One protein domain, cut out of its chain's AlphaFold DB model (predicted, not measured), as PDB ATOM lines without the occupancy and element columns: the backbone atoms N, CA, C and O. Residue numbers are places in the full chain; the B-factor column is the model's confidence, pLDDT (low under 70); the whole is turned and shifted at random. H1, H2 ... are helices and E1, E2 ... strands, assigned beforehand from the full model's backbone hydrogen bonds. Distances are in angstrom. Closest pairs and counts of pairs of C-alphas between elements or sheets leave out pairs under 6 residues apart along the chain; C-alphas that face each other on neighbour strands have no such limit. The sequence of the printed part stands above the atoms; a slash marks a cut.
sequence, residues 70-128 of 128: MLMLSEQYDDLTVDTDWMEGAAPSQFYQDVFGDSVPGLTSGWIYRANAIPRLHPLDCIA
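AT A GLANCE: This is residues 70 to 128 of the 128 residues of the protein "HTH gntR-type domain-containing protein" of Anaerotruncus colihominis (UniProt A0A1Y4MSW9). A narrow, strongly twisted sheet makes a rod: E1 and E2 run side by side, with E3 and then E4 along E2's other side. H1 sits over E2; H2 lies off the sheet, beyond one end. The 59 printed residues run H1, E1, H2, E2, E3, E4: mixed class, loose, radius of gyration of the C-alphas 14.8 A, spans 44 by 19 by 13 A.

IN THESE COORDINATES: Find C-alpha 70 at (13.641, -12.927, 40.026); there H1, 70 to 74, begins. E1, 80 to 87, runs 21.9 A; H2 is 94 to 100; E2, 107 to 115, runs 26.3 A; E3 is 118 to 121; E4, 124 to 127, ends at (30.233, -2.316, 44.951).

HOW THE PARTS SIT: Beside E2 find three antiparallel neighbours, with backbone pairs within hydrogen-bond range: E1, N 83 and O 112, 3.0 A; E3, its hairpin partner, N 120 and O 113, 2.8 A; E4, N 109 and O 125, 2.8 A. H1 is on the sheet, height 8.9 A; H2 is not. In both helices every O i to N i+4 pair is within range.

THE WHOLE: The printed part has no cut. Residues 87 to 91, 103 to 106 and 127 to 128 have pLDDT under 70.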
ATOM      1  N   MET A  70      14.170 -11.653  39.533       89.75
ATOM      2  CA  MET A  70      13.641 -12.927  40.026       89.75
ATOM      3  C   MET A  70      12.148 -13.004  39.725       89.75
ATOM      4  O   MET A  70      11.694 -13.970  39.111       89.75
ATOM      5  N   LEU A  71      11.394 -11.964  40.096       90.56
ATOM      6  CA  LEU A  71       9.950 -11.928  39.881       90.56
ATOM      7  C   LEU A  71       9.611 -12.050  38.390       90.56
ATOM      8  O   LEU A  71       8.827 -12.918  38.009       90.56
ATOM      9  N   MET A  72      10.272 -11.266  37.535       91.88
ATOM     10  CA  MET A  72      10.088 -11.331  36.081       91.88
ATOM     11  C   MET A  72      10.309 -12.719  35.483       91.88
ATOM     12  O   MET A  72       9.550 -13.167  34.620       91.88
ATOM     13  N   LEU A  73      11.390 -13.386  35.888       91.62
ATOM     14  CA  LEU A  73      11.736 -14.693  35.345       91.62
ATOM     15  C   LEU A  73      10.832 -15.790  35.918       91.62
ATOM     16  O   LEU A  73      10.508 -16.726  35.190       91.62
ATOM     17  N   SER A  74      10.363 -15.648  37.161       91.50
ATOM     18  CA  SER A  74       9.457 -16.612  37.799       91.50
ATOM     19  C   SER A  74       8.084 -16.685  37.124       91.50
ATOM     20  O   SER A  74       7.460 -17.738  37.108       91.50
ATOM     21  N   GLU A  75       7.634 -15.604  36.474       89.75
ATOM     22  CA  GLU A  75       6.407 -15.625  35.663       89.75
ATOM     23  C   GLU A  75       6.540 -16.478  34.389       89.75
ATOM     24  O   GLU A  75       5.541 -16.787  33.736       89.75
ATOM     25  N   GLN A  76       7.767 -16.820  33.986       89.12
ATOM     26  CA  GLN A  76       8.051 -17.521  32.730       89.12
ATOM     27  C   GLN A  76       8.572 -18.940  32.921       89.12
ATOM     28  O   GLN A  76       8.469 -19.746  31.993       89.12
ATOM     29  N   TYR A  77       9.166 -19.229  34.074       92.62
ATOM     30  CA  TYR A  77       9.867 -20.475  34.335       92.62
ATOM     31  C   TYR A  77       9.537 -20.982  35.737       92.62
ATOM     32  O   TYR A  77       9.689 -20.246  36.707       92.62
ATOM     33  N   ASP A  78       9.158 -22.256  35.832       90.62
ATOM     34  CA  ASP A  78       8.864 -22.911  37.112       90.62
ATOM     35  C   ASP A  78      10.144 -23.339  37.857       90.62
ATOM     36  O   ASP A  78      10.189 -23.334  39.084       90.62
ATOM     37  N   ASP A  79      11.200 -23.693  37.114       92.94
ATOM     38  CA  ASP A  79      12.509 -24.107  37.640       92.94
ATOM     39  C   ASP A  79      13.519 -22.957  37.530       92.94
ATOM     40  O   ASP A  79      14.370 -22.940  36.635       92.94
ATOM     41  N   LEU A  80      13.359 -21.948  38.389       95.12
ATOM     42  CA  LEU A  80      14.236 -20.780  38.470       95.12
ATOM     43  C   LEU A  80      15.190 -20.910  39.663       95.12
ATOM     44  O   LEU A  80      14.754 -20.983  40.813       95.12
ATOM     45  N   THR A  81      16.494 -20.866  39.397       93.56
ATOM     46  CA  THR A  81      17.538 -20.813  40.427       93.56
ATOM     47  C   THR A  81      18.419 -19.584  40.235       93.56
ATOM     48  O   THR A  81      18.562 -19.062  39.127       93.56
ATOM     49  N   VAL A  82      19.015 -19.107  41.326       92.56
ATOM     50  CA  VAL A  82      20.016 -18.040  41.293       92.56
ATOM     51  C   VAL A  82      21.272 -18.533  41.975       92.56
ATOM     52  O   VAL A  82      21.240 -18.912  43.145       92.56
ATOM     53  N   ASP A  83      22.366 -18.491  41.228       90.31
ATOM     54  CA  ASP A  83      23.701 -18.734  41.748       90.31
ATOM     55  C   ASP A  83      24.385 -17.388  41.992       90.31
ATOM     56  O   ASP A  83      24.264 -16.463  41.188       90.31
ATOM     57  N   THR A  84      25.118 -17.270  43.095       84.44
ATOM     58  CA  THR A  84      26.004 -16.127  43.332       84.44
ATOM     59  C   THR A  84      27.352 -16.404  42.685       84.44
ATOM     60  O   THR A  84      27.992 -17.400  43.031       84.44
ATOM     61  N   ASP A  85      27.783 -15.523  41.789       81.69
ATOM     62  CA  ASP A  85      29.112 -15.563  41.188       81.69
ATOM     63  C   ASP A  85      29.968 -14.447  41.795       81.69
ATOM     64  O   ASP A  85      29.746 -13.256  41.561       81.69
ATOM     65  N   TRP A  86      30.916 -14.832  42.645       72.12
ATOM     66  CA  TRP A  86      31.867 -13.895  43.232       72.12
ATOM     67  C   TRP A  86      33.058 -13.769  42.292       72.12
ATOM     68  O   TRP A  86      33.861 -14.693  42.169       72.12
ATOM     69  N   MET A  87      33.184 -12.614  41.642       66.62
ATOM     70  CA  MET A  87      34.315 -12.337  40.767       66.62
ATOM     71  C   MET A  87      35.420 -11.659  41.578       66.62
ATOM     72  O   MET A  87      35.393 -10.451  41.815       66.62
ATOM     73  N   GLU A  88      36.410 -12.433  42.027       61.44
ATOM     74  CA  GLU A  88      37.602 -11.859  42.655       61.44
ATOM     75  C   GLU A  88      38.430 -11.062  41.628       61.44
ATOM     76  O   GLU A  88      38.805 -11.572  40.571       61.44
ATOM     77  N   GLY A  89      38.784  -9.819  41.971       61.59
ATOM     78  CA  GLY A  89      39.999  -9.186  41.447       61.59
ATOM     79  C   GLY A  89      39.932  -8.523  40.068       61.59
ATOM     80  O   GLY A  89      40.978  -8.370  39.435       61.59
ATOM     81  N   ALA A  90      38.770  -8.073  39.590       62.50
ATOM     82  CA  ALA A  90      38.763  -7.135  38.468       62.50
ATOM     83  C   ALA A  90      39.282  -5.767  38.945       62.50
ATOM     84  O   ALA A  90      38.691  -5.147  39.827       62.50
ATOM     85  N   ALA A  91      40.393  -5.287  38.372       69.62
ATOM     86  CA  ALA A  91      40.841  -3.918  38.619       69.62
ATOM     87  C   ALA A  91      39.702  -2.947  38.240       69.62
ATOM     88  O   ALA A  91      39.127  -3.105  37.156       69.62
ATOM     89  N   PRO A  92      39.359  -1.966  39.098       73.75
ATOM     90  CA  PRO A  92      38.272  -1.047  38.800       73.75
ATOM     91  C   PRO A  92      38.538  -0.329  37.476       73.75
ATOM     92  O   PRO A  92      39.670   0.069  37.195       73.75
ATOM     93  N   SER A  93      37.502  -0.174  36.652       77.31
ATOM     94  CA  SER A  93      37.625   0.537  35.377       77.31
ATOM     95  C   SER A  93      38.034   1.998  35.601       77.31
ATOM     96  O   SER A  93      37.780   2.560  36.665       77.31
ATOM     97  N   GLN A  94      38.607   2.648  34.582       81.81
ATOM     98  CA  GLN A  94      38.946   4.074  34.677       81.81
ATOM     99  C   GLN A  94      37.719   4.923  35.051       81.81
ATOM    100  O   GLN A  94      37.800   5.775  35.923       81.81
ATOM    101  N   PHE A  95      36.554   4.616  34.467       81.56
ATOM    102  CA  PHE A  95      35.294   5.283  34.808       81.56
ATOM    103  C   PHE A  95      34.932   5.134  36.292       81.56
ATOM    104  O   PHE A  95      34.462   6.083  36.909       81.56
ATOM    105  N   TYR A  96      35.152   3.956  36.877       79.69
ATOM    106  CA  TYR A  96      34.910   3.738  38.299       79.69
ATOM    107  C   TYR A  96      35.847   4.593  39.162       79.69
ATOM    108  O   TYR A  96      35.392   5.244  40.097       79.69
ATOM    109  N   GLN A  97      37.139   4.624  38.823       82.31
ATOM    110  CA  GLN A  97      38.141   5.425  39.536       82.31
ATOM    111  C   GLN A  97      37.813   6.922  39.467       82.31
ATOM    112  O   GLN A  97      37.885   7.612  40.479       82.31
ATOM    113  N   ASP A  98      37.350   7.410  38.314       84.81
ATOM    114  CA  ASP A  98      36.959   8.813  38.135       84.81
ATOM    115  C   ASP A  98      35.740   9.205  38.999       84.81
ATOM    116  O   ASP A  98      35.624  10.355  39.427       84.81
ATOM    117  N   VAL A  99      34.821   8.265  39.257       83.31
ATOM    118  CA  VAL A  99      33.584   8.510  40.022       83.31
ATOM    119  C   VAL A  99      33.778   8.301  41.529       83.31
ATOM    120  O   VAL A  99      33.249   9.082  42.320       83.31
ATOM    121  N   PHE A 100      34.515   7.263  41.935       79.19
ATOM    122  CA  PHE A 100      34.617   6.813  43.332       79.19
ATOM    123  C   PHE A 100      36.010   7.010  43.962       79.19
ATOM    124  O   PHE A 100      36.136   6.950  45.187       79.19
ATOM    125  N   GLY A 101      37.039   7.304  43.163       76.62
ATOM    126  CA  GLY A 101      38.427   7.488  43.596       76.62
ATOM    127  C   GLY A 101      39.227   6.186  43.745       76.62
ATOM    128  O   GLY A 101      38.677   5.090  43.832       76.62
ATOM    129  N   ASP A 102      40.555   6.315  43.817       70.75
ATOM    130  CA  ASP A 102      41.506   5.183  43.821       70.75
ATOM    131  C   ASP A 102      41.544   4.383  45.135       70.75
ATOM    132  O   ASP A 102      42.132   3.304  45.209       70.75
ATOM    133  N   SER A 103      40.940   4.916  46.197       62.78
ATOM    134  CA  SER A 103      40.997   4.342  47.545       62.78
ATOM    135  C   SER A 103      40.027   3.178  47.758       62.78
ATOM    136  O   SER A 103      40.070   2.545  48.813       62.78
ATOM    137  N   VAL A 104      39.127   2.931  46.802       63.34
ATOM    138  CA  VAL A 104      38.054   1.950  46.942       63.34
ATOM    139  C   VAL A 104      38.359   0.713  46.094       63.34
ATOM    140  O   VAL A 104      38.275   0.789  44.864       63.34
ATOM    141  N   PRO A 105      38.711  -0.435  46.703       65.75
ATOM    142  CA  PRO A 105      38.846  -1.677  45.957       65.75
ATOM    143  C   PRO A 105      37.472  -2.063  45.405       65.75
ATOM    144  O   PRO A 105      36.553  -2.351  46.164       65.75
ATOM    145  N   GLY A 106      37.329  -2.043  44.080       67.00
ATOM    146  CA  GLY A 106      36.088  -2.446  43.429       67.00
ATOM    147  C   GLY A 106      35.832  -3.929  43.674       67.00
ATOM    148  O   GLY A 106      36.618  -4.771  43.240       67.00
ATOM    149  N   LEU A 107      34.740  -4.252  44.364       70.56
ATOM    150  CA  LEU A 107      34.244  -5.620  44.452       70.56
ATOM    151  C   LEU A 107      33.183  -5.805  43.370       70.56
ATOM    152  O   LEU A 107      32.174  -5.105  43.376       70.56
ATOM    153  N   THR A 108      33.380  -6.750  42.452       72.06
ATOM    154  CA  THR A 108      32.345  -7.113  41.477       72.06
ATOM    155  C   THR A 108      31.624  -8.370  41.948       72.06
ATOM    156  O   THR A 108      32.221  -9.439  42.063       72.06
ATOM    157  N   SER A 109      30.328  -8.247  42.214       77.31
ATOM    158  CA  SER A 109      29.442  -9.374  42.501       77.31
ATOM    159  C   SER A 109      28.502  -9.608  41.323       77.31
ATOM    160  O   SER A 109      27.900  -8.661  40.819       77.31
ATOM    161  N   GLY A 110      28.354 -10.859  40.900       84.56
ATOM    162  CA  GLY A 110      27.373 -11.275  39.907       84.56
ATOM    163  C   GLY A 110      26.301 -12.186  40.499       84.56
ATOM    164  O   GLY A 110      26.540 -12.943  41.442       84.56
ATOM    165  N   TRP A 111      25.111 -12.157  39.903       90.62
ATOM    166  CA  TRP A 111      24.086 -13.183  40.119       90.62
ATOM    167  C   TRP A 111      23.760 -13.839  38.789       90.62
ATOM    168  O   TRP A 111      23.418 -13.153  37.832       90.62
ATOM    169  N   ILE A 112      23.817 -15.164  38.716       92.56
ATOM    170  CA  ILE A 112      23.445 -15.910  37.515       92.56
ATOM    171  C   ILE A 112      22.054 -16.491  37.728       92.56
ATOM    172  O   ILE A 112      21.870 -17.442  38.483       92.56
ATOM    173  N   TYR A 113      21.073 -15.941  37.017       93.19
ATOM    174  CA  TYR A 113      19.705 -16.447  36.998       93.19
ATOM    175  C   TYR A 113      19.618 -17.568  35.966       93.19
ATOM    176  O   TYR A 113      19.813 -17.331  34.765       93.19
ATOM    177  N   ARG A 114      19.319 -18.788  36.411       94.44
ATOM    178  CA  ARG A 114      19.164 -19.968  35.553       94.44
ATOM    179  C   ARG A 114      17.721 -20.425  35.536       94.44
ATOM    180  O   ARG A 114      17.084 -20.512  36.574       94.44
ATOM    181  N   ALA A 115      17.241 -20.774  34.351       93.81
ATOM    182  CA  ALA A 115      15.947 -21.412  34.185       93.81
ATOM    183  C   ALA A 115      16.092 -22.703  33.388       93.81
ATOM    184  O   ALA A 115      16.662 -22.674  32.287       93.81
ATOM    185  N   ASN A 116      15.562 -23.811  33.912       91.56
ATOM    186  CA  ASN A 116      15.779 -25.157  33.366       91.56
ATOM    187  C   ASN A 116      17.282 -25.472  33.230       91.56
ATOM    188  O   ASN A 116      17.744 -25.886  32.164       91.56
ATOM    189  N   ALA A 117      18.063 -25.153  34.267       88.81
ATOM    190  CA  ALA A 117      19.532 -25.212  34.307       88.81
ATOM    191  C   ALA A 117      20.302 -24.342  33.276       88.81
ATOM    192  O   ALA A 117      21.536 -24.323  33.283       88.81
ATOM    193  N   ILE A 118      19.617 -23.572  32.420       91.06
ATOM    194  CA  ILE A 118      20.234 -22.710  31.399       91.06
ATOM    195  C   ILE A 118      20.335 -21.267  31.923       91.06
ATOM    196  O   ILE A 118      19.309 -20.714  32.326       91.06
ATOM    197  N   PRO A 119      21.514 -20.611  31.872       92.25
ATOM    198  CA  PRO A 119      21.647 -19.188  32.191       92.25
ATOM    199  C   PRO A 119      20.732 -18.311  31.329       92.25
ATOM    200  O   PRO A 119      20.732 -18.418  30.100       92.25
ATOM    201  N   ARG A 120      19.959 -17.429  31.969       91.50
ATOM    202  CA  ARG A 120      19.058 -16.465  31.312       91.50
ATOM    203  C   ARG A 120      19.498 -15.024  31.500       91.50
ATOM    204  O   ARG A 120      19.345 -14.231  30.575       91.50
ATOM    205  N   LEU A 121      20.034 -14.699  32.672       90.38
ATOM    206  CA  LEU A 121      20.478 -13.354  33.010       90.38
ATOM    207  C   LEU A 121      21.713 -13.429  33.911       90.38
ATOM    208  O   LEU A 121      21.791 -14.301  34.774       90.38
ATOM    209  N   HIS A 122      22.655 -12.511  33.706       89.44
ATOM    210  CA  HIS A 122      23.849 -12.365  34.536       89.44
ATOM    211  C   HIS A 122      24.125 -10.876  34.809       89.44
ATOM    212  O   HIS A 122      24.969 -10.285  34.132       89.44
ATOM    213  N   PRO A 123      23.363 -10.219  35.705       84.19
ATOM    214  CA  PRO A 123      23.718  -8.894  36.193       84.19
ATOM    215  C   PRO A 123      25.046  -8.935  36.949       84.19
ATOM    216  O   PRO A 123      25.316  -9.875  37.698       84.19
ATOM    217  N   LEU A 124      25.832  -7.881  36.748       82.75
ATOM    218  CA  LEU A 124      27.075  -7.613  37.454       82.75
ATOM    219  C   LEU A 124      26.920  -6.276  38.164       82.75
ATOM    220  O   LEU A 124      26.664  -5.266  37.508       82.75
ATOM    221  N   ASP A 125      27.133  -6.284  39.471       75.50
ATOM    222  CA  ASP A 125      27.182  -5.083  40.288       75.50
ATOM    223  C   ASP A 125      28.618  -4.865  40.762       75.50
ATOM    224  O   ASP A 125      29.276  -5.780  41.258       75.50
ATOM    225  N   CYS A 126      29.110  -3.638  40.606       70.69
ATOM    226  CA  CYS A 126      30.353  -3.199  41.229       70.69
ATOM    227  C   CYS A 126      30.001  -2.422  42.495       70.69
ATOM    228  O   CYS A 126      29.345  -1.383  42.418       70.69
ATOM    229  N   ILE A 127      30.439  -2.927  43.643       64.44
ATOM    230  CA  ILE A 127      30.233  -2.316  44.951       64.44
ATOM    231  C   ILE A 127      31.525  -1.603  45.363       64.44
ATOM    232  O   ILE A 127      32.620  -2.157  45.226       64.44
ATOM    233  N   ALA A 128      31.343  -0.370  45.838       58.19
ATOM    234  CA  ALA A 128      32.339   0.515  46.428       58.19
ATOM    235  C   ALA A 128      32.320   0.412  47.957       58.19
ATOM    236  O   ALA A 128      31.199   0.422  48.517       58.19
TER     237      ALA A 128